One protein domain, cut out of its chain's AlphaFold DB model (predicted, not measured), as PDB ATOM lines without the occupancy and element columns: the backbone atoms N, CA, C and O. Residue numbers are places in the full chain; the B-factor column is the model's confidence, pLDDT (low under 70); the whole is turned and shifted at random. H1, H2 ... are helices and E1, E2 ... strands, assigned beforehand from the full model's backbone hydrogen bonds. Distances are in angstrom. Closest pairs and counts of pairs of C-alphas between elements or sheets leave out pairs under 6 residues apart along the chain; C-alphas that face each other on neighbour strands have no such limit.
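Overview. This is residues 346 to 508 of the 508 residues of an uncharacterized protein of Perkinsus olseni (UniProt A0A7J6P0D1). A twisted wall of four long strands, E3 to E6, has the long helix H2 crossing one face and H5 over E6 on the opposite face. The small hairpin E1 and E2 lies beyond the E6 edge and packs on H5; H4 grazes the sheet at E6, and H1 folds back from the first residues of H2, clear of the sheet. The printed part has 163 residues with five named helices and six named strands, in the order H1 H2 H3 E1 E2 E3 E4 E5 E6 H4 H5. The large sheet runs E3 E4 E5 E6, antiparallel throughout, and the class is mixed, helices and strands. The whole is compact, with a radius of gyration of the C-alphas of 17.3 A and spans of 43 by 43 by 37 A.

Along the chain. In the large sheet, E3 is residues 415 to 423, 24.6 A long, E4 426 to 433, 23.5 A, E5 452 to 462, 30.5 A, and E6 469 to 478, 29.5 A. C-alpha 415 is at (16.864, -24.997, -6.489). H2, residues 358 to 377, is 29.4 A long. H1 is residues 346 to 353, beginning at C-alpha 346 (12.620, -8.436, -22.002), and H3 is residues 380 to 383. E1 is residues 387 to 392 and E2 395 to 399. H4 is residues 485 to 492; H5, residues 495 to 507, is 20.1 A long and ends at C-alpha 507 (35.225, -38.537, -23.540).

Arrangement. E3 to E6 form a meander, each strand the antiparallel neighbour of the one before. N 418 and O 430 are 2.9 A apart between E3 and E4, N 429 and O 458 2.8 A between E4 and E5, and N 459 and O 472 2.8 A between E5 and E6. H2 is on the sheet at a height of 5.8 A, over E3, E4 and E5; on the local plane it stands at 58 degrees to E3, slantwise to the strands, only just short of across. Its closest C-alphas to E5 are those of Ala 370 and Phe 455, 4.9 A. H5 is on the opposite face, over E6 and along it at 25 degrees on the local plane, with Met 473 and Pro 496 the closest C-alphas, 6.1 A. The closest C-alphas of E2 and H5 are those of Val 395 and Asn 500, 6.7 A. In the hairpin E1 and E2, N 389 and O 397 are 2.8 A apart. H1 and H2 are close but not clearly touching, with the C-alphas of Ser 353 and Gln 361 6.7 A apart. Every O i to N i+4 pair is within hydrogen-bond range in H2 and H4, against 3 of 4 in H1 and 6 of 9 in H5; H3 is too short for one.

Size, cuts and confidence. The C-alphas farthest apart, of Pro 446 and Lys 465, are 50.4 A apart. The printed part has no cut; the links E2 to E3 and E4 to E5 are long. Mean pLDDT of the printed part is 75.6, with low stretches at residues 346 to 355 and 389 to 409.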
ATOM      1  N   ALA A 346      13.530  -8.973 -23.011       42.50
ATOM      2  CA  ALA A 346      12.620  -8.436 -22.002       42.50
ATOM      3  C   ALA A 346      11.134  -8.459 -22.416       42.50
ATOM      4  O   ALA A 346      10.273  -8.419 -21.535       42.50
ATOM      5  N   ALA A 347      10.821  -8.505 -23.717       42.62
ATOM      6  CA  ALA A 347       9.446  -8.515 -24.221       42.62
ATOM      7  C   ALA A 347       8.897  -9.946 -24.326       42.62
ATOM      8  O   ALA A 347       7.794 -10.216 -23.846       42.62
ATOM      9  N   LEU A 348       9.703 -10.887 -24.832       43.53
ATOM     10  CA  LEU A 348       9.316 -12.297 -24.933       43.53
ATOM     11  C   LEU A 348       9.165 -12.950 -23.546       43.53
ATOM     12  O   LEU A 348       8.207 -13.681 -23.306       43.53
ATOM     13  N   ALA A 349      10.044 -12.615 -22.592       47.94
ATOM     14  CA  ALA A 349       9.928 -13.085 -21.211       47.94
ATOM     15  C   ALA A 349       8.634 -12.596 -20.532       47.94
ATOM     16  O   ALA A 349       8.005 -13.369 -19.817       47.94
ATOM     17  N   ARG A 350       8.195 -11.354 -20.801       48.94
ATOM     18  CA  ARG A 350       6.913 -10.818 -20.298       48.94
ATOM     19  C   ARG A 350       5.697 -11.459 -20.966       48.94
ATOM     20  O   ARG A 350       4.668 -11.628 -20.318       48.94
ATOM     21  N   GLN A 351       5.805 -11.806 -22.247       47.78
ATOM     22  CA  GLN A 351       4.713 -12.422 -22.999       47.78
ATOM     23  C   GLN A 351       4.480 -13.883 -22.584       47.78
ATOM     24  O   GLN A 351       3.334 -14.318 -22.510       47.78
ATOM     25  N   VAL A 352       5.548 -14.619 -22.258       56.44
ATOM     26  CA  VAL A 352       5.462 -16.013 -21.795       56.44
ATOM     27  C   VAL A 352       5.176 -16.093 -20.286       56.44
ATOM     28  O   VAL A 352       4.425 -16.966 -19.857       56.44
ATOM     29  N   SER A 353       5.661 -15.144 -19.469       52.28
ATOM     30  CA  SER A 353       5.414 -15.153 -18.015       52.28
ATOM     31  C   SER A 353       3.949 -14.966 -17.624       52.28
ATOM     32  O   SER A 353       3.558 -15.384 -16.541       52.28
ATOM     33  N   GLY A 354       3.128 -14.357 -18.487       55.19
ATOM     34  CA  GLY A 354       1.689 -14.190 -18.247       55.19
ATOM     35  C   GLY A 354       0.878 -15.493 -18.288       55.19
ATOM     36  O   GLY A 354      -0.314 -15.460 -17.997       55.19
ATOM     37  N   GLN A 355       1.498 -16.619 -18.662       63.44
ATOM     38  CA  GLN A 355       0.871 -17.946 -18.728       63.44
ATOM     39  C   GLN A 355       1.396 -18.926 -17.670       63.44
ATOM     40  O   GLN A 355       0.942 -20.068 -17.624       63.44
ATOM     41  N   PHE A 356       2.353 -18.511 -16.841       73.56
ATOM     42  CA  PHE A 356       2.910 -19.368 -15.801       73.56
ATOM     43  C   PHE A 356       2.057 -19.333 -14.536       73.56
ATOM     44  O   PHE A 356       1.545 -18.283 -14.148       73.56
ATOM     45  N   ASP A 357       1.928 -20.489 -13.884       82.56
ATOM     46  CA  ASP A 357       1.455 -20.524 -12.506       82.56
ATOM     47  C   ASP A 357       2.483 -19.872 -11.563       82.56
ATOM     48  O   ASP A 357       3.647 -19.646 -11.913       82.56
ATOM     49  N   GLU A 358       2.035 -19.535 -10.356       78.62
ATOM     50  CA  GLU A 358       2.829 -18.814  -9.355       78.62
ATOM     51  C   GLU A 358       4.138 -19.545  -8.998       78.62
ATOM     52  O   GLU A 358       5.192 -18.922  -8.831       78.62
ATOM     53  N   MET A 359       4.101 -20.880  -8.960       76.81
ATOM     54  CA  MET A 359       5.273 -21.714  -8.700       76.81
ATOM     55  C   MET A 359       6.284 -21.613  -9.846       76.81
ATOM     56  O   MET A 359       7.459 -21.325  -9.620       76.81
ATOM     57  N   THR A 360       5.836 -21.784 -11.089       73.81
ATOM     58  CA  THR A 360       6.674 -21.693 -12.290       73.81
ATOM     59  C   THR A 360       7.278 -20.300 -12.435       73.81
ATOM     60  O   THR A 360       8.458 -20.165 -12.770       73.81
ATOM     61  N   GLN A 361       6.513 -19.254 -12.115       78.00
ATOM     62  CA  GLN A 361       7.012 -17.883 -12.094       78.00
ATOM     63  C   GLN A 361       8.115 -17.696 -11.041       78.00
ATOM     64  O   GLN A 361       9.155 -17.113 -11.348       78.00
ATOM     65  N   THR A 362       7.933 -18.237  -9.833       75.25
ATOM     66  CA  THR A 362       8.936 -18.192  -8.754       75.25
ATOM     67  C   THR A 362      10.235 -18.891  -9.164       75.25
ATOM     68  O   THR A 362      11.320 -18.317  -9.030       75.25
ATOM     69  N   LEU A 363      10.134 -20.091  -9.747       73.31
ATOM     70  CA  LEU A 363      11.284 -20.842 -10.263       73.31
ATOM     71  C   LEU A 363      12.023 -20.066 -11.360       73.31
ATOM     72  O   LEU A 363      13.251 -19.948 -11.330       73.31
ATOM     73  N   PHE A 364      11.279 -19.505 -12.316       75.50
ATOM     74  CA  PHE A 364      11.850 -18.753 -13.429       75.50
ATOM     75  C   PHE A 364      12.577 -17.488 -12.955       75.50
ATOM     76  O   PHE A 364      13.705 -17.235 -13.379       75.50
ATOM     77  N   VAL A 365      11.977 -16.718 -12.041       77.81
ATOM     78  CA  VAL A 365      12.588 -15.504 -11.472       77.81
ATOM     79  C   VAL A 365      13.869 -15.837 -10.704       77.81
ATOM     80  O   VAL A 365      14.883 -15.158 -10.889       77.81
ATOM     81  N   ALA A 366      13.867 -16.898  -9.890       71.56
ATOM     82  CA  ALA A 366      15.051 -17.322  -9.146       71.56
ATOM     83  C   ALA A 366      16.207 -17.706 -10.084       71.56
ATOM     84  O   ALA A 366      17.327 -17.210  -9.936       71.56
ATOM     85  N   ALA A 367      15.934 -18.527 -11.100       71.62
ATOM     86  CA  ALA A 367      16.961 -18.967 -12.038       71.62
ATOM     87  C   ALA A 367      17.475 -17.828 -12.946       71.62
ATOM     88  O   ALA A 367      18.671 -17.771 -13.245       71.62
ATOM     89  N   ARG A 368      16.613 -16.866 -13.314       78.81
ATOM     90  CA  ARG A 368      17.007 -15.631 -14.017       78.81
ATOM     91  C   ARG A 368      17.893 -14.725 -13.171       78.81
ATOM     92  O   ARG A 368      18.879 -14.201 -13.679       78.81
ATOM     93  N   SER A 369      17.590 -14.575 -11.882       80.88
ATOM     94  CA  SER A 369      18.458 -13.839 -10.956       80.88
ATOM     95  C   SER A 369      19.848 -14.477 -10.880       80.88
ATOM     96  O   SER A 369      20.838 -13.764 -10.980       80.88
ATOM     97  N   ALA A 370      19.937 -15.807 -10.792       71.62
ATOM     98  CA  ALA A 370      21.216 -16.522 -10.803       71.62
ATOM     99  C   ALA A 370      22.005 -16.324 -12.107       71.62
ATOM    100  O   ALA A 370      23.224 -16.181 -12.096       71.62
ATOM    101  N   GLN A 371      21.304 -16.311 -13.243       77.88
ATOM    102  CA  GLN A 371      21.910 -16.075 -14.550       77.88
ATOM    103  C   GLN A 371      22.509 -14.669 -14.659       77.88
ATOM    104  O   GLN A 371      23.592 -14.518 -15.216       77.88
ATOM    105  N   ALA A 372      21.825 -13.656 -14.119       78.88
ATOM    106  CA  ALA A 372      22.323 -12.284 -14.096       78.88
ATOM    107  C   ALA A 372      23.630 -12.158 -13.290       78.88
ATOM    108  O   ALA A 372      24.563 -11.513 -13.762       78.88
ATOM    109  N   GLU A 373      23.730 -12.838 -12.142       79.19
ATOM    110  CA  GLU A 373      24.964 -12.900 -11.337       79.19
ATOM    111  C   GLU A 373      26.114 -13.551 -12.127       79.19
ATOM    112  O   GLU A 373      27.205 -12.996 -12.227       79.19
ATOM    113  N   ILE A 374      25.864 -14.697 -12.776       80.56
ATOM    114  CA  ILE A 374      26.870 -15.369 -13.623       80.56
ATOM    115  C   ILE A 374      27.342 -14.447 -14.757       80.56
ATOM    116  O   ILE A 374      28.541 -14.351 -15.017       80.56
ATOM    117  N   LEU A 375      26.416 -13.744 -15.416       78.50
ATOM    118  CA  LEU A 375      26.738 -12.798 -16.485       78.50
ATOM    119  C   LEU A 375      27.608 -11.634 -15.995       78.50
ATOM    120  O   LEU A 375      28.513 -11.215 -16.717       78.50
ATOM    121  N   GLN A 376      27.388 -11.141 -14.775       81.56
ATOM    122  CA  GLN A 376      28.229 -10.104 -14.178       81.56
ATOM    123  C   GLN A 376      29.679 -10.583 -14.009       81.56
ATOM    124  O   GLN A 376      30.612  -9.840 -14.323       81.56
ATOM    125  N   TYR A 377      29.891 -11.837 -13.598       79.75
ATOM    126  CA  TYR A 377      31.233 -12.407 -13.424       79.75
ATOM    127  C   TYR A 377      31.964 -12.748 -14.727       79.75
ATOM    128  O   TYR A 377      33.174 -12.956 -14.706       79.75
ATOM    129  N   LEU A 378      31.261 -12.782 -15.860       78.50
ATOM    130  CA  LEU A 378      31.878 -12.929 -17.183       78.50
ATOM    131  C   LEU A 378      32.478 -11.613 -17.711       78.50
ATOM    132  O   LEU A 378      33.159 -11.613 -18.737       78.50
ATOM    133  N   THR A 379      32.244 -10.488 -17.032       79.94
ATOM    134  CA  THR A 379      32.878  -9.206 -17.364       79.94
ATOM    135  C   THR A 379      34.324  -9.154 -16.859       79.94
ATOM    136  O   THR A 379      34.684  -9.821 -15.890       79.94
ATOM    137  N   SER A 380      35.167  -8.321 -17.477       61.19
ATOM    138  CA  SER A 380      36.561  -8.132 -17.041       61.19
ATOM    139  C   SER A 380      36.680  -7.624 -15.600       61.19
ATOM    140  O   SER A 380      37.653  -7.931 -14.917       61.19
ATOM    141  N   GLU A 381      35.693  -6.854 -15.140       72.75
ATOM    142  CA  GLU A 381      35.625  -6.334 -13.774       72.75
ATOM    143  C   GLU A 381      35.289  -7.456 -12.782       72.75
ATOM    144  O   GLU A 381      36.027  -7.658 -11.819       72.75
ATOM    145  N   GLY A 382      34.269  -8.270 -13.072       67.12
ATOM    146  CA  GLY A 382      33.904  -9.417 -12.237       67.12
ATOM    147  C   GLY A 382      34.976 -10.511 -12.190       67.12
ATOM    148  O   GLY A 382      35.218 -11.094 -11.135       67.12
ATOM    149  N   ALA A 383      35.678 -10.761 -13.299       67.69
ATOM    150  CA  ALA A 383      36.758 -11.748 -13.354       67.69
ATOM    151  C   ALA A 383      37.961 -11.372 -12.466       67.69
ATOM    152  O   ALA A 383      38.632 -12.255 -11.930       67.69
ATOM    153  N   SER A 384      38.209 -10.073 -12.260       72.25
ATOM    154  CA  SER A 384      39.312  -9.580 -11.420       72.25
ATOM    155  C   SER A 384      39.140  -9.884  -9.926       72.25
ATOM    156  O   SER A 384      40.091  -9.779  -9.152       72.25
ATOM    157  N   GLU A 385      37.942 -10.308  -9.516       68.50
ATOM    158  CA  GLU A 385      37.612 -10.625  -8.129       68.50
ATOM    159  C   GLU A 385      38.074 -12.019  -7.671       68.50
ATOM    160  O   GLU A 385      37.914 -12.354  -6.489       68.50
ATOM    161  N   PHE A 386      38.621 -12.834  -8.579       64.38
ATOM    162  CA  PHE A 386      39.047 -14.206  -8.313       64.38
ATOM    163  C   PHE A 386      40.573 -14.346  -8.351       64.38
ATOM    164  O   PHE A 386      41.251 -13.808  -9.221       64.38
ATOM    165  N   THR A 387      41.130 -15.122  -7.419       68.69
ATOM    166  CA  THR A 387      42.547 -15.508  -7.429       68.69
ATOM    167  C   THR A 387      42.688 -16.928  -7.971       68.69
ATOM    168  O   THR A 387      41.957 -17.827  -7.550       68.69
ATOM    169  N   SER A 388      43.642 -17.153  -8.878       71.38
ATOM    170  CA  SER A 388      43.986 -18.508  -9.325       71.38
ATOM    171  C   SER A 388      44.538 -19.327  -8.152       71.38
ATOM    172  O   SER A 388      45.456 -18.901  -7.450       71.38
ATOM    173  N   LEU A 389      43.950 -20.498  -7.920       58.22
ATOM    174  CA  LEU A 389      44.372 -21.488  -6.928       58.22
ATOM    175  C   LEU A 389      45.211 -22.618  -7.556       58.22
ATOM    176  O   LEU A 389      45.610 -23.548  -6.852       58.22
ATOM    177  N   GLY A 390      45.478 -22.541  -8.863       69.62
ATOM    178  CA  GLY A 390      46.188 -23.550  -9.643       69.62
ATOM    179  C   GLY A 390      45.262 -24.450 -10.464       69.62
ATOM    180  O   GLY A 390      44.055 -24.235 -10.547       69.62
ATOM    181  N   ASN A 391      45.846 -25.485 -11.070       63.22
ATOM    182  CA  ASN A 391      45.144 -26.374 -11.998       63.22
ATOM    183  C   ASN A 391      44.855 -27.736 -11.360       63.22
ATOM    184  O   ASN A 391      45.730 -28.345 -10.741       63.22
ATOM    185  N   ALA A 392      43.656 -28.264 -11.592       46.66
ATOM    186  CA  ALA A 392      43.340 -29.674 -11.414       46.66
ATOM    187  C   ALA A 392      43.185 -30.297 -12.805       46.66
ATOM    188  O   ALA A 392      42.157 -30.121 -13.451       46.66
ATOM    189  N   GLY A 393      44.205 -31.003 -13.294       66.56
ATOM    190  CA  GLY A 393      44.196 -31.513 -14.669       66.56
ATOM    191  C   GLY A 393      44.146 -30.373 -15.694       66.56
ATOM    192  O   GLY A 393      45.008 -29.497 -15.668       66.56
ATOM    193  N   ALA A 394      43.144 -30.397 -16.577       48.88
ATOM    194  CA  ALA A 394      42.907 -29.359 -17.587       48.88
ATOM    195  C   ALA A 394      42.029 -28.195 -17.079       48.88
ATOM    196  O   ALA A 394      41.756 -27.267 -17.831       48.88
ATOM    197  N   VAL A 395      41.568 -28.252 -15.826       42.47
ATOM    198  CA  VAL A 395      40.676 -27.250 -15.229       42.47
ATOM    199  C   VAL A 395      41.497 -26.282 -14.383       42.47
ATOM    200  O   VAL A 395      42.118 -26.696 -13.400       42.47
ATOM    201  N   GLU A 396      41.484 -25.000 -14.741       58.72
ATOM    202  CA  GLU A 396      41.962 -23.931 -13.862       58.72
ATOM    203  C   GLU A 396      40.929 -23.681 -12.756       58.72
ATOM    204  O   GLU A 396      39.733 -23.546 -13.018       58.72
ATOM    205  N   ILE A 397      41.383 -23.651 -11.502       58.06
ATOM    206  CA  ILE A 397      40.534 -23.371 -10.345       58.06
ATOM    207  C   ILE A 397      40.840 -21.959  -9.871       58.06
ATOM    208  O   ILE A 397      41.932 -21.681  -9.386       58.06
ATOM    209  N   THR A 398      39.849 -21.080  -9.934       60.41
ATOM    210  CA  THR A 398      39.923 -19.719  -9.394       60.41
ATOM    211  C   THR A 398      38.930 -19.569  -8.243       60.41
ATOM    212  O   THR A 398      37.791 -20.021  -8.351       60.41
ATOM    213  N   ALA A 399      39.325 -18.937  -7.138       60.16
ATOM    214  CA  ALA A 399      38.435 -18.700  -6.001       60.16
ATOM    215  C   ALA A 399      38.763 -17.398  -5.262       60.16
ATOM    216  O   ALA A 399      39.841 -16.827  -5.415       60.16
ATOM    217  N   ARG A 400      37.852 -16.977  -4.379       49.50
ATOM    218  CA  ARG A 400      38.163 -16.039  -3.292       49.50
ATOM    219  C   ARG A 400      38.699 -16.840  -2.084       49.50
ATOM    220  O   ARG A 400      38.048 -17.804  -1.680       49.50
ATOM    221  N   PRO A 401      39.879 -16.519  -1.515       33.47
ATOM    222  CA  PRO A 401      40.513 -17.329  -0.458       33.47
ATOM    223  C   PRO A 401      39.725 -17.229   0.869       33.47
ATOM    224  O   PRO A 401      39.130 -16.177   1.110       33.47
ATOM    225  N   PRO A 402      39.661 -18.278   1.733       38.69
ATOM    226  CA  PRO A 402      40.816 -18.847   2.454       38.69
ATOM    227  C   PRO A 402      40.846 -20.408   2.563       38.69
ATOM    228  O   PRO A 402      39.951 -21.086   2.050       38.69
ATOM    229  N   PRO A 403      41.891 -21.007   3.193       36.94
ATOM    230  CA  PRO A 403      42.246 -22.426   3.057       36.94
ATOM    231  C   PRO A 403      41.888 -23.319   4.273       36.94
ATOM    232  O   PRO A 403      41.871 -22.862   5.408       36.94
ATOM    233  N   GLY A 404      41.713 -24.636   4.046       35.16
ATOM    234  CA  GLY A 404      41.718 -25.685   5.102       35.16
ATOM    235  C   GLY A 404      40.629 -26.771   4.973       35.16
ATOM    236  O   GLY A 404      39.462 -26.452   4.828       35.16
ATOM    237  N   MET A 405      41.006 -28.065   4.913       33.03
ATOM    238  CA  MET A 405      40.191 -29.227   4.431       33.03
ATOM    239  C   MET A 405      39.342 -29.778   5.539       33.03
ATOM    240  O   MET A 405      39.952 -30.121   6.530       33.03
ATOM    241  N   MET A 406      38.029 -29.961   5.339       42.81
ATOM    242  CA  MET A 406      37.246 -30.935   6.108       42.81
ATOM    243  C   MET A 406      35.822 -31.159   5.577       42.81
ATOM    244  O   MET A 406      35.357 -30.447   4.688       42.81
ATOM    245  N   ASN A 407      35.187 -32.218   6.088       43.28
ATOM    246  CA  ASN A 407      33.877 -32.719   5.680       43.28
ATOM    247  C   ASN A 407      32.749 -31.954   6.381       43.28
ATOM    248  O   ASN A 407      32.730 -31.836   7.605       43.28
ATOM    249  N   VAL A 408      31.789 -31.486   5.590       53.03
ATOM    250  CA  VAL A 408      30.511 -30.943   6.056       53.03
ATOM    251  C   VAL A 408      29.521 -32.111   6.144       53.03
ATOM    252  O   VAL A 408      29.559 -33.003   5.298       53.03
ATOM    253  N   GLY A 409      28.668 -32.146   7.176       57.78
ATOM    254  CA  GLY A 409      27.575 -33.127   7.248       57.78
ATOM    255  C   GLY A 409      26.653 -33.035   6.024       57.78
ATOM    256  O   GLY A 409      26.701 -32.042   5.300       57.78
ATOM    257  N   GLY A 410      25.806 -34.042   5.789       70.88
ATOM    258  CA  GLY A 410      24.894 -34.063   4.637       70.88
ATOM    259  C   GLY A 410      24.140 -32.738   4.453       70.88
ATOM    260  O   GLY A 410      23.673 -32.136   5.427       70.88
ATOM    261  N   ARG A 411      24.081 -32.254   3.207       79.75
ATOM    262  CA  ARG A 411      23.350 -31.045   2.810       79.75
ATOM    263  C   ARG A 411      22.369 -31.377   1.705       79.75
ATOM    264  O   ARG A 411      22.742 -32.062   0.756       79.75
ATOM    265  N   ASP A 412      21.128 -30.943   1.866       85.12
ATOM    266  CA  ASP A 412      20.121 -30.990   0.815       85.12
ATOM    267  C   ASP A 412      19.888 -29.569   0.304       85.12
ATOM    268  O   ASP A 412      20.033 -28.602   1.039       85.12
ATOM    269  N   CYS A 413      19.580 -29.422  -0.976       87.94
ATOM    270  CA  CYS A 413      19.375 -28.129  -1.613       87.94
ATOM    271  C   CYS A 413      18.179 -28.281  -2.562       87.94
ATOM    272  O   CYS A 413      18.108 -29.259  -3.306       87.94
ATOM    273  N   VAL A 414      17.263 -27.313  -2.553       88.38
ATOM    274  CA  VAL A 414      16.136 -27.230  -3.495       88.38
ATOM    275  C   VAL A 414      16.330 -25.963  -4.301       88.38
ATOM    276  O   VAL A 414      16.401 -24.882  -3.726       88.38
ATOM    277  N   TYR A 415      16.488 -26.100  -5.615       90.06
ATOM    278  CA  TYR A 415      16.864 -24.997  -6.489       90.06
ATOM    279  C   TYR A 415      16.181 -25.091  -7.848       90.06
ATOM    280  O   TYR A 415      15.946 -26.177  -8.378       90.06
ATOM    281  N   ALA A 416      15.895 -23.928  -8.425       84.12
ATOM    282  CA  ALA A 416      15.475 -23.807  -9.811       84.12
ATOM    283  C   ALA A 416      16.696 -23.903 -10.733       84.12
ATOM    284  O   ALA A 416      17.789 -23.498 -10.337       84.12
ATOM    285  N   ILE A 417      16.513 -24.405 -11.957       88.31
ATOM    286  CA  ILE A 417      17.552 -24.440 -12.994       88.31
ATOM    287  C   ILE A 417      17.007 -23.773 -14.257       88.31
ATOM    288  O   ILE A 417      15.926 -24.129 -14.721       88.31
ATOM    289  N   LEU A 418      17.772 -22.858 -14.846       86.00
ATOM    290  CA  LEU A 418      17.515 -22.291 -16.169       86.00
ATOM    291  C   LEU A 418      18.670 -22.650 -17.096       86.00
ATOM    292  O   LEU A 418      19.830 -22.591 -16.703       86.00
ATOM    293  N   ARG A 419      18.347 -23.023 -18.334       92.50
ATOM    294  CA  ARG A 419      19.318 -23.244 -19.407       92.50
ATOM    295  C   ARG A 419      18.955 -22.325 -20.553       92.50
ATOM    296  O   ARG A 419      17.816 -22.357 -21.011       92.50
ATOM    297  N   GLU A 420      19.898 -21.523 -21.012       88.56
ATOM    298  CA  GLU A 420      19.640 -20.588 -22.098       88.56
ATOM    299  C   GLU A 420      20.881 -20.383 -22.957       88.56
ATOM    300  O   GLU A 420      21.996 -20.234 -22.448       88.56
ATOM    301  N   LYS A 421      20.664 -20.342 -24.271       91.31
ATOM    302  CA  LYS A 421      21.644 -19.863 -25.236       91.31
ATOM    303  C   LYS A 421      21.600 -18.337 -25.240       91.31
ATOM    304  O   LYS A 421      20.617 -17.754 -25.683       91.31
ATOM    305  N   ILE A 422      22.644 -17.697 -24.723       90.44
ATOM    306  CA  ILE A 422      22.722 -16.231 -24.637       90.44
ATOM    307  C   ILE A 422      23.127 -15.631 -25.985       90.44
ATOM    308  O   ILE A 422      22.611 -14.594 -26.397       90.44
ATOM    309  N   ARG A 423      24.064 -16.287 -26.667       90.94
ATOM    310  CA  ARG A 423      24.562 -15.947 -28.007       90.94
ATOM    311  C   ARG A 423      25.036 -17.223 -28.696       90.94
ATOM    312  O   ARG A 423      25.041 -18.289 -28.082       90.94
ATOM    313  N   ASP A 424      25.414 -17.138 -29.969       88.31
ATOM    314  CA  ASP A 424      25.682 -18.334 -30.777       88.31
ATOM    315  C   ASP A 424      26.755 -19.265 -30.218       88.31
ATOM    316  O   ASP A 424      26.670 -20.479 -30.395       88.31
ATOM    317  N   ASP A 425      27.692 -18.687 -29.489       90.25
ATOM    318  CA  ASP A 425      28.862 -19.305 -28.899       90.25
ATOM    319  C   ASP A 425      28.821 -19.332 -27.362       90.25
ATOM    320  O   ASP A 425      29.843 -19.647 -26.770       90.25
ATOM    321  N   LEU A 426      27.706 -18.984 -26.698       91.56
ATOM    322  CA  LEU A 426      27.607 -18.979 -25.228       91.56
ATOM    323  C   LEU A 426      26.275 -19.544 -24.738       91.56
ATOM    324  O   LEU A 426      25.199 -19.001 -25.006       91.56
ATOM    325  N   TRP A 427      26.379 -20.567 -23.903       93.81
ATOM    326  CA  TRP A 427      25.284 -21.142 -23.140       93.81
ATOM    327  C   TRP A 427      25.496 -20.904 -21.652       93.81
ATOM    328  O   TRP A 427      26.613 -21.017 -21.149       93.81
ATOM    329  N   ILE A 428      24.415 -20.618 -20.934       92.06
ATOM    330  CA  ILE A 428      24.432 -20.529 -19.476       92.06
ATOM    331  C   ILE A 428      23.420 -21.510 -18.901       92.06
ATOM    332  O   ILE A 428      22.253 -21.532 -19.295       92.06
ATOM    333  N   VAL A 429      23.882 -22.303 -17.942       92.50
ATOM    334  CA  VAL A 429      23.049 -23.071 -17.024       92.50
ATOM    335  C   VAL A 429      23.166 -22.399 -15.669       92.50
ATOM    336  O   VAL A 429      24.258 -22.357 -15.121       92.50
ATOM    337  N   SER A 430      22.083 -21.869 -15.121       91.38
ATOM    338  CA  SER A 430      22.085 -21.194 -13.823       91.38
ATOM    339  C   SER A 430      21.139 -21.885 -12.853       91.38
ATOM    340  O   SER A 430      20.115 -22.438 -13.253       91.38
ATOM    341  N   SER A 431      21.473 -21.848 -11.570       91.62
ATOM    342  CA  SER A 431      20.648 -22.369 -10.493       91.62
ATOM    343  C   SER A 431      20.687 -21.497  -9.246       91.62
ATOM    344  O   SER A 431      21.685 -20.840  -8.953       91.62
ATOM    345  N   LYS A 432      19.571 -21.475  -8.512       92.19
ATOM    346  CA  LYS A 432      19.414 -20.738  -7.249       92.19
ATOM    347  C   LYS A 432      18.351 -21.384  -6.384       92.19
ATOM    348  O   LYS A 432      17.372 -21.915  -6.913       92.19
ATOM    349  N   SER A 433      18.574 -21.358  -5.074       92.12
ATOM    350  CA  SER A 433      17.664 -21.960  -4.110       92.12
ATOM    351  C   SER A 433      16.287 -21.312  -4.159       92.12
ATOM    352  O   SER A 433      16.153 -20.110  -4.395       92.12
ATOM    353  N   VAL A 434      15.268 -22.139  -3.951       90.75
ATOM    354  CA  VAL A 434      13.862 -21.741  -3.914       90.75
ATOM    355  C   VAL A 434      13.183 -22.409  -2.732       90.75
ATOM    356  O   VAL A 434      13.444 -23.576  -2.431       90.75
ATOM    357  N   ASP A 435      12.291 -21.666  -2.089       87.19
ATOM    358  CA  ASP A 435      11.445 -22.188  -1.027       87.19
ATOM    359  C   ASP A 435      10.143 -22.686  -1.649       87.19
ATOM    360  O   ASP A 435       9.356 -21.910  -2.190       87.19
ATOM    361  N   LEU A 436       9.940 -24.000  -1.600       81.19
ATOM    362  CA  LEU A 436       8.739 -24.660  -2.096       81.19
ATOM    363  C   LEU A 436       8.044 -25.376  -0.930       81.19
ATOM    364  O   LEU A 436       8.713 -26.148  -0.231       81.19
ATOM    365  N   PRO A 437       6.733 -25.165  -0.707       84.94
ATOM    366  CA  PRO A 437       5.988 -25.821   0.369       84.94
ATOM    367  C   PRO A 437       6.066 -27.352   0.339       84.94
ATOM    368  O   PRO A 437       6.007 -27.993   1.385       84.94
ATOM    369  N   GLU A 438       6.232 -27.944  -0.846       83.06
ATOM    370  CA  GLU A 438       6.354 -29.390  -1.057       83.06
ATOM    371  C   GLU A 438       7.705 -29.950  -0.585       83.06
ATOM    372  O   GLU A 438       7.841 -31.158  -0.385       83.06
ATOM    373  N   TYR A 439       8.700 -29.082  -0.376       84.81
ATOM    374  CA  TYR A 439      10.048 -29.453   0.048       84.81
ATOM    375  C   TYR A 439      10.495 -28.670   1.292       84.81
ATOM    376  O   TYR A 439      11.507 -27.954   1.240       84.81
ATOM    377  N   PRO A 440       9.791 -28.822   2.431       85.44
ATOM    378  CA  PRO A 440      10.079 -28.061   3.635       85.44
ATOM    379  C   PRO A 440      11.466 -28.388   4.195       85.44
ATOM    380  O   PRO A 440      12.012 -29.483   3.997       85.44
ATOM    381  N   GLU A 441      12.037 -27.427   4.917       77.69
ATOM    382  CA  GLU A 441      13.312 -27.589   5.611       77.69
ATOM    383  C   GLU A 441      13.249 -28.786   6.578       77.69
ATOM    384  O   GLU A 441      12.280 -28.951   7.318       77.69
ATOM    385  N   ASN A 442      14.263 -29.658   6.540       74.12
ATOM    386  CA  ASN A 442      14.336 -30.927   7.285       74.12
ATOM    387  C   ASN A 442      13.243 -31.973   6.967       74.12
ATOM    388  O   ASN A 442      13.225 -33.034   7.590       74.12
ATOM    389  N   GLY A 443      12.341 -31.716   6.013       66.00
ATOM    390  CA  GLY A 443      11.226 -32.621   5.705       66.00
ATOM    391  C   GLY A 443      11.511 -33.660   4.620       66.00
ATOM    392  O   GLY A 443      10.843 -34.689   4.578       66.00
ATOM    393  N   VAL A 444      12.500 -33.415   3.751       74.94
ATOM    394  CA  VAL A 444      12.802 -34.290   2.599       74.94
ATOM    395  C   VAL A 444      13.808 -35.379   2.969       74.94
ATOM    396  O   VAL A 444      13.596 -36.552   2.673       74.94
ATOM    397  N   LEU A 445      14.902 -35.000   3.632       71.31
ATOM    398  CA  LEU A 445      15.961 -35.910   4.057       71.31
ATOM    399  C   LEU A 445      16.263 -35.683   5.546       71.31
ATOM    400  O   LEU A 445      16.930 -34.706   5.893       71.31
ATOM    401  N   PRO A 446      15.795 -36.568   6.448       73.94
ATOM    402  CA  PRO A 446      16.101 -36.464   7.869       73.94
ATOM    403  C   PRO A 446      17.613 -36.465   8.124       73.94
ATOM    404  O   PRO A 446      18.348 -37.291   7.580       73.94
ATOM    405  N   GLY A 447      18.084 -35.544   8.967       73.81
ATOM    406  CA  GLY A 447      19.504 -35.410   9.315       73.81
ATOM    407  C   GLY A 447      20.350 -34.615   8.314       73.81
ATOM    408  O   GLY A 447      21.553 -34.464   8.533       73.81
ATOM    409  N   TYR A 448      19.746 -34.092   7.245       80.50
ATOM    410  CA  TYR A 448      20.379 -33.137   6.339       80.50
ATOM    411  C   TYR A 448      19.997 -31.715   6.744       80.50
ATOM    412  O   TYR A 448      18.892 -31.473   7.216       80.50
ATOM    413  N   VAL A 449      20.933 -30.782   6.570       81.25
ATOM    414  CA  VAL A 449      20.669 -29.347   6.744       81.25
ATOM    415  C   VAL A 449      20.462 -28.733   5.363       81.25
ATOM    416  O   VAL A 449      21.315 -28.928   4.490       81.25
ATOM    417  N   ARG A 450      19.379 -27.967   5.188       88.75
ATOM    418  CA  ARG A 450      19.066 -27.287   3.927       88.75
ATOM    419  C   ARG A 450      20.116 -26.229   3.629       88.75
ATOM    420  O   ARG A 450      20.276 -25.276   4.384       88.75
ATOM    421  N   CYS A 451      20.840 -26.401   2.531       90.25
ATOM    422  CA  CYS A 451      21.724 -25.384   1.990       90.25
ATOM    423  C   CYS A 451      20.965 -24.390   1.105       90.25
ATOM    424  O   CYS A 451      19.928 -24.696   0.512       90.25
ATOM    425  N   ASP A 452      21.517 -23.186   1.020       90.88
ATOM    426  CA  ASP A 452      20.987 -22.066   0.257       90.88
ATOM    427  C   ASP A 452      21.976 -21.694  -0.860       90.88
ATOM    428  O   ASP A 452      23.015 -21.065  -0.636       90.88
ATOM    429  N   VAL A 453      21.676 -22.148  -2.076       90.88
ATOM    430  CA  VAL A 453      22.396 -21.809  -3.305       90.88
ATOM    431  C   VAL A 453      22.068 -20.363  -3.659       90.88
ATOM    432  O   VAL A 453      21.002 -20.078  -4.205       90.88
ATOM    433  N   LYS A 454      22.999 -19.444  -3.391       90.69
ATOM    434  CA  LYS A 454      22.852 -18.029  -3.764       90.69
ATOM    435  C   LYS A 454      22.858 -17.871  -5.280       90.69
ATOM    436  O   LYS A 454      21.959 -17.236  -5.834       90.69
ATOM    437  N   PHE A 455      23.829 -18.516  -5.916       90.12
ATOM    438  CA  PHE A 455      23.852 -18.835  -7.337       90.12
ATOM    439  C   PHE A 455      24.836 -19.988  -7.565       90.12
ATOM    440  O   PHE A 455      25.871 -20.084  -6.909       90.12
ATOM    441  N   ALA A 456      24.531 -20.866  -8.506       92.50
ATOM    442  CA  ALA A 456      25.481 -21.829  -9.043       92.50
ATOM    443  C   ALA A 456      25.178 -22.059 -10.524       92.50
ATOM    444  O   ALA A 456      24.131 -21.647 -11.018       92.50
ATOM    445  N   GLY A 457      26.094 -22.667 -11.267       93.19
ATOM    446  CA  GLY A 457      25.860 -22.900 -12.682       93.19
ATOM    447  C   GLY A 457      27.110 -23.112 -13.511       93.19
ATOM    448  O   GLY A 457      28.219 -23.200 -12.991       93.19
ATOM    449  N   TYR A 458      26.901 -23.165 -14.820       93.69
ATOM    450  CA  TYR A 458      27.933 -23.314 -15.831       93.69
ATOM    451  C   TYR A 458      27.764 -22.229 -16.892       93.69
ATOM    452  O   TYR A 458      26.659 -22.031 -17.399       93.69
ATOM    453  N   ALA A 459      28.853 -21.567 -17.262       93.25
ATOM    454  CA  ALA A 459      28.960 -20.842 -18.520       93.25
ATOM    455  C   ALA A 459      29.767 -21.703 -19.492       93.25
ATOM    456  O   ALA A 459      30.854 -22.168 -19.159       93.25
ATOM    457  N   MET A 460      29.219 -21.950 -20.672       94.69
ATOM    458  CA  MET A 460      29.819 -22.795 -21.696       94.69
ATOM    459  C   MET A 460      30.007 -21.954 -22.946       94.69
ATOM    460  O   MET A 460      29.016 -21.553 -23.557       94.69
ATOM    461  N   SER A 461      31.254 -21.667 -23.306       92.88
ATOM    462  CA  SER A 461      31.578 -20.861 -24.479       92.88
ATOM    463  C   SER A 461      32.407 -21.633 -25.491       92.88
ATOM    464  O   SER A 461      33.356 -22.306 -25.104       92.88
ATOM    465  N   ILE A 462      32.084 -21.507 -26.775       91.00
ATOM    466  CA  ILE A 462      32.856 -22.112 -27.868       91.00
ATOM    467  C   ILE A 462      33.706 -21.022 -28.512       91.00
ATOM    468  O   ILE A 462      33.165 -20.047 -29.027       91.00
ATOM    469  N   ASP A 463      35.029 -21.175 -28.522       87.81
ATOM    470  CA  ASP A 463      35.874 -20.227 -29.248       87.81
ATOM    471  C   ASP A 463      35.531 -20.285 -30.752       87.81
ATOM    472  O   ASP A 463      35.577 -21.353 -31.374       87.81
ATOM    473  N   PRO A 464      35.177 -19.156 -31.392       86.56
ATOM    474  CA  PRO A 464      34.704 -19.172 -32.771       86.56
ATOM    475  C   PRO A 464      35.781 -19.609 -33.775       86.56
ATOM    476  O   PRO A 464      35.421 -20.079 -34.862       86.56
ATOM    477  N   LYS A 465      37.068 -19.460 -33.433       89.25
ATOM    478  CA  LYS A 465      38.227 -19.786 -34.271       89.25
ATOM    479  C   LYS A 465      38.741 -21.196 -34.011       89.25
ATOM    480  O   LYS A 465      38.926 -21.930 -34.976       89.25
ATOM    481  N   THR A 466      38.995 -21.556 -32.753       92.75
ATOM    482  CA  THR A 466      39.576 -22.864 -32.400       92.75
ATOM    483  C   THR A 466      38.522 -23.953 -32.269       92.75
ATOM    484  O   THR A 466      38.869 -25.126 -32.321       92.75
ATOM    485  N   LYS A 467      37.243 -23.569 -32.141       90.06
ATOM    486  CA  LYS A 467      36.115 -24.453 -31.810       90.06
ATOM    487  C   LYS A 467      36.237 -25.124 -30.442       90.06
ATOM    488  O   LYS A 467      35.424 -25.979 -30.113       90.06
ATOM    489  N   GLU A 468      37.182 -24.690 -29.608       88.56
ATOM    490  CA  GLU A 468      37.356 -25.234 -28.266       88.56
ATOM    491  C   GLU A 468      36.193 -24.826 -27.356       88.56
ATOM    492  O   GLU A 468      35.855 -23.647 -27.226       88.56
ATOM    493  N   LEU A 469      35.594 -25.820 -26.696       88.25
ATOM    494  CA  LEU A 469      34.577 -25.616 -25.673       88.25
ATOM    495  C   LEU A 469      35.242 -25.320 -24.322       88.25
ATOM    496  O   LEU A 469      35.910 -26.171 -23.739       88.25
ATOM    497  N   THR A 470      34.992 -24.129 -23.790       90.00
ATOM    498  CA  THR A 470      35.350 -23.736 -22.424       90.00
ATOM    499  C   THR A 470      34.128 -23.859 -21.525       90.00
ATOM    500  O   THR A 470      33.072 -23.313 -21.841       90.00
ATOM    501  N   VAL A 471      34.267 -24.554 -20.395       90.31
ATOM    502  CA  VAL A 471      33.213 -24.680 -19.379       90.31
ATOM    503  C   VAL A 471      33.697 -24.072 -18.068       90.31
ATOM    504  O   VAL A 471      34.623 -24.588 -17.445       90.31
ATOM    505  N   THR A 472      33.033 -23.010 -17.625       89.00
ATOM    506  CA  THR A 472      33.315 -22.313 -16.367       89.00
ATOM    507  C   THR A 472      32.204 -22.599 -15.368       89.00
ATOM    508  O   THR A 472      31.043 -22.294 -15.634       89.00
ATOM    509  N   MET A 473      32.540 -23.173 -14.212       90.75
ATOM    510  CA  MET A 473      31.578 -23.405 -13.132       90.75
ATOM    511  C   MET A 473      31.571 -22.232 -12.150       90.75
ATOM    512  O   MET A 473      32.613 -21.845 -11.626       90.75
ATOM    513  N   TYR A 474      30.378 -21.732 -11.844       89.75
ATOM    514  CA  TYR A 474      30.129 -20.737 -10.806       89.75
ATOM    515  C   TYR A 474      29.423 -21.402  -9.636       89.75
ATOM    516  O   TYR A 474      28.524 -22.220  -9.835       89.75
ATOM    517  N   ASN A 475      29.828 -21.073  -8.411       89.00
ATOM    518  CA  ASN A 475      29.274 -21.724  -7.236       89.00
ATOM    519  C   ASN A 475      29.384 -20.861  -5.977       89.00
ATOM    520  O   ASN A 475      30.476 -20.652  -5.454       89.00
ATOM    521  N   GLN A 476      28.240 -20.420  -5.460       88.56
ATOM    522  CA  GLN A 476      28.114 -19.752  -4.175       88.56
ATOM    523  C   GLN A 476      26.953 -20.371  -3.387       88.56
ATOM    524  O   GLN A 476      25.776 -20.147  -3.678       88.56
ATOM    525  N   VAL A 477      27.291 -21.152  -2.361       87.62
ATOM    526  CA  VAL A 477      26.330 -21.932  -1.566       87.62
ATOM    527  C   VAL A 477      26.506 -21.654  -0.078       87.62
ATOM    528  O   VAL A 477      27.484 -22.077   0.533       87.62
ATOM    529  N   ASP A 478      25.538 -21.006   0.548       87.69
ATOM    530  CA  ASP A 478      25.478 -20.957   2.003       87.69
ATOM    531  C   ASP A 478      25.072 -22.344   2.519       87.69
ATOM    532  O   ASP A 478      23.915 -22.757   2.447       87.69
ATOM    533  N   VAL A 479      26.052 -23.103   3.009       84.56
ATOM    534  CA  VAL A 479      25.819 -24.470   3.495       84.56
ATOM    535  C   VAL A 479      25.002 -24.516   4.785       84.56
ATOM    536  O   VAL A 479      24.643 -25.617   5.196       84.56
ATOM    537  N   LYS A 480      24.717 -23.369   5.419       82.81
ATOM    538  CA  LYS A 480      24.027 -23.251   6.708       82.81
ATOM    539  C   LYS A 480      24.669 -24.060   7.850       82.81
ATOM    540  O   LYS A 480      25.554 -24.914   7.696       82.81
ATOM    541  N   GLY A 481      24.170 -23.786   9.051       78.31
ATOM    542  CA  GLY A 481      24.674 -24.333  10.307       78.31
ATOM    543  C   GLY A 481      25.847 -23.532  10.869       78.31
ATOM    544  O   GLY A 481      26.428 -22.688  10.194       78.31
ATOM    545  N   ASN A 482      26.205 -23.818  12.123       75.12
ATOM    546  CA  ASN A 482      27.327 -23.185  12.826       75.12
ATOM    547  C   ASN A 482      28.674 -23.740  12.329       75.12
ATOM    548  O   ASN A 482      29.459 -24.296  13.096       75.12
ATOM    549  N   ILE A 483      28.907 -23.660  11.018       73.75
ATOM    550  CA  ILE A 483      30.136 -24.096  10.366       73.75
ATOM    551  C   ILE A 483      31.006 -22.862  10.138       73.75
ATOM    552  O   ILE A 483      30.566 -21.925   9.473       73.75
ATOM    553  N   PRO A 484      32.250 -22.856  10.638       70.06
ATOM    554  CA  PRO A 484      33.189 -21.783  10.356       70.06
ATOM    555  C   PRO A 484      33.331 -21.508   8.851       70.06
ATOM    556  O   PRO A 484      33.548 -22.431   8.063       70.06
ATOM    557  N   THR A 485      33.275 -20.233   8.459       72.31
ATOM    558  CA  THR A 485      33.303 -19.772   7.057       72.31
ATOM    559  C   THR A 485      34.465 -20.356   6.248       72.31
ATOM    560  O   THR A 485      34.306 -20.691   5.077       72.31
ATOM    561  N   TRP A 486      35.633 -20.553   6.866       69.19
ATOM    562  CA  TRP A 486      36.796 -21.130   6.186       69.19
ATOM    563  C   TRP A 486      36.584 -22.596   5.752       69.19
ATOM    564  O   TRP A 486      37.102 -22.994   4.711       69.19
ATOM    565  N   ILE A 487      35.781 -23.384   6.484       71.50
ATOM    566  CA  ILE A 487      35.411 -24.757   6.090       71.50
ATOM    567  C   ILE A 487      34.472 -24.715   4.884       71.50
ATOM    568  O   ILE A 487      34.661 -25.472   3.929       71.50
ATOM    569  N   VAL A 488      33.484 -23.814   4.916       77.12
ATOM    570  CA  VAL A 488      32.516 -23.615   3.825       77.12
ATOM    571  C   VAL A 488      33.243 -23.280   2.529       77.12
ATOM    572  O   VAL A 488      33.085 -23.985   1.532       77.12
ATOM    573  N   ASN A 489      34.120 -22.277   2.580       76.62
ATOM    574  CA  ASN A 489      34.890 -21.829   1.424       76.62
ATOM    575  C   ASN A 489      35.749 -22.961   0.863       76.62
ATOM    576  O   ASN A 489      35.824 -23.157  -0.348       76.62
ATOM    577  N   LYS A 490      36.346 -23.794   1.723       74.62
ATOM    578  CA  LYS A 490      37.178 -24.883   1.214       74.62
ATOM    579  C   LYS A 490      36.399 -26.061   0.644       74.62
ATOM    580  O   LYS A 490      36.906 -26.723  -0.263       74.62
ATOM    581  N   ALA A 491      35.209 -26.353   1.163       75.00
ATOM    582  CA  ALA A 491      34.316 -27.336   0.559       75.00
ATOM    583  C   ALA A 491      33.855 -26.860  -0.829       75.00
ATOM    584  O   ALA A 491      33.911 -27.630  -1.788       75.00
ATOM    585  N   GLN A 492      33.500 -25.579  -0.952       79.19
ATOM    586  CA  GLN A 492      33.127 -24.961  -2.226       79.19
ATOM    587  C   GLN A 492      34.273 -24.972  -3.242       79.19
ATOM    588  O   GLN A 492      34.033 -25.324  -4.392       79.19
ATOM    589  N   ASN A 493      35.518 -24.717  -2.823       77.75
ATOM    590  CA  ASN A 493      36.694 -24.742  -3.709       77.75
ATOM    591  C   ASN A 493      36.964 -26.111  -4.353       77.75
ATOM    592  O   ASN A 493      37.677 -26.194  -5.349       77.75
ATOM    593  N   LYS A 494      36.418 -27.202  -3.798       76.56
ATOM    594  CA  LYS A 494      36.541 -28.538  -4.396       76.56
ATOM    595  C   LYS A 494      35.467 -28.839  -5.427       76.56
ATOM    596  O   LYS A 494      35.694 -29.702  -6.267       76.56
ATOM    597  N   GLN A 495      34.306 -28.193  -5.348       78.69
ATOM    598  CA  GLN A 495      33.190 -28.524  -6.233       78.69
ATOM    599  C   GLN A 495      33.540 -28.340  -7.717       78.69
ATOM    600  O   GLN A 495      33.256 -29.270  -8.462       78.69
ATOM    601  N   PRO A 496      34.266 -27.284  -8.147       82.75
ATOM    602  CA  PRO A 496      34.698 -27.147  -9.541       82.75
ATOM    603  C   PRO A 496      35.541 -28.310 -10.071       82.75
ATOM    604  O   PRO A 496      35.547 -28.565 -11.273       82.75
ATOM    605  N   ALA A 497      36.216 -29.073  -9.202       76.75
ATOM    606  CA  ALA A 497      36.994 -30.231  -9.636       76.75
ATOM    607  C   ALA A 497      36.123 -31.339 -10.256       76.75
ATOM    608  O   ALA A 497      36.657 -32.161 -11.002       76.75
ATOM    609  N   CYS A 498      34.802 -31.345 -10.019       78.62
ATOM    610  CA  CYS A 498      33.880 -32.276 -10.672       78.62
ATOM    611  C   CYS A 498      33.839 -32.098 -12.199       78.62
ATOM    612  O   CYS A 498      33.519 -33.054 -12.904       78.62
ATOM    613  N   LEU A 499      34.237 -30.928 -12.722       80.81
ATOM    614  CA  LEU A 499      34.371 -30.694 -14.161       80.81
ATOM    615  C   LEU A 499      35.368 -31.664 -14.805       80.81
ATOM    616  O   LEU A 499      35.146 -32.096 -15.932       80.81
ATOM    617  N   ASN A 500      36.421 -32.073 -14.089       76.06
ATOM    618  CA  ASN A 500      37.354 -33.082 -14.595       76.06
ATOM    619  C   ASN A 500      36.693 -34.446 -14.759       76.06
ATOM    620  O   ASN A 500      36.973 -35.154 -15.722       76.06
ATOM    621  N   ASP A 501      35.849 -34.840 -13.810       73.69
ATOM    622  CA  ASP A 501      35.172 -36.132 -13.873       73.69
ATOM    623  C   ASP A 501      34.070 -36.108 -14.931       73.69
ATOM    624  O   ASP A 501      33.967 -37.051 -15.711       73.69
ATOM    625  N   MET A 502      33.337 -34.995 -15.055       77.75
ATOM    626  CA  MET A 502      32.415 -34.758 -16.169       77.75
ATOM    627  C   MET A 502      33.135 -34.854 -17.519       77.75
ATOM    628  O   MET A 502      32.678 -35.559 -18.411       77.75
ATOM    629  N   TYR A 503      34.293 -34.211 -17.658       79.00
ATOM    630  CA  TYR A 503      35.102 -34.271 -18.873       79.00
ATOM    631  C   TYR A 503      35.570 -35.694 -19.204       79.00
ATOM    632  O   TYR A 503      35.480 -36.116 -20.355       79.00
ATOM    633  N   LYS A 504      36.026 -36.468 -18.207       74.06
ATOM    634  CA  LYS A 504      36.379 -37.886 -18.406       74.06
ATOM    635  C   LYS A 504      35.174 -38.713 -18.854       74.06
ATOM    636  O   LYS A 504      35.343 -39.601 -19.678       74.06
ATOM    637  N   LEU A 505      33.991 -38.445 -18.301       72.31
ATOM    638  CA  LEU A 505      32.757 -39.158 -18.640       72.31
ATOM    639  C   LEU A 505      32.222 -38.805 -20.029       72.31
ATOM    640  O   LEU A 505      31.588 -39.648 -20.636       72.31
ATOM    641  N   LEU A 506      32.450 -37.585 -20.520       75.50
ATOM    642  CA  LEU A 506      32.029 -37.177 -21.867       75.50
ATOM    643  C   LEU A 506      32.971 -37.680 -22.969       75.50
ATOM    644  O   LEU A 506      32.594 -37.695 -24.135       75.50
ATOM    645  N   LYS A 507      34.202 -38.049 -22.609       76.50
ATOM    646  CA  LYS A 507      35.225 -38.537 -23.540       76.50
ATOM    647  C   LYS A 507      35.288 -40.050 -23.702       76.50
ATOM    648  O   LYS A 507      35.874 -40.514 -24.678       76.50
ATOM    649  N   ASN A 508      34.808 -40.779 -22.703       64.12
ATOM    650  CA  ASN A 508      34.716 -42.236 -22.717       64.12
ATOM    651  C   ASN A 508      33.310 -42.633 -23.142       64.12
ATOM    652  O   ASN A 508      33.193 -43.671 -23.829       64.12
TER     653      ASN A 508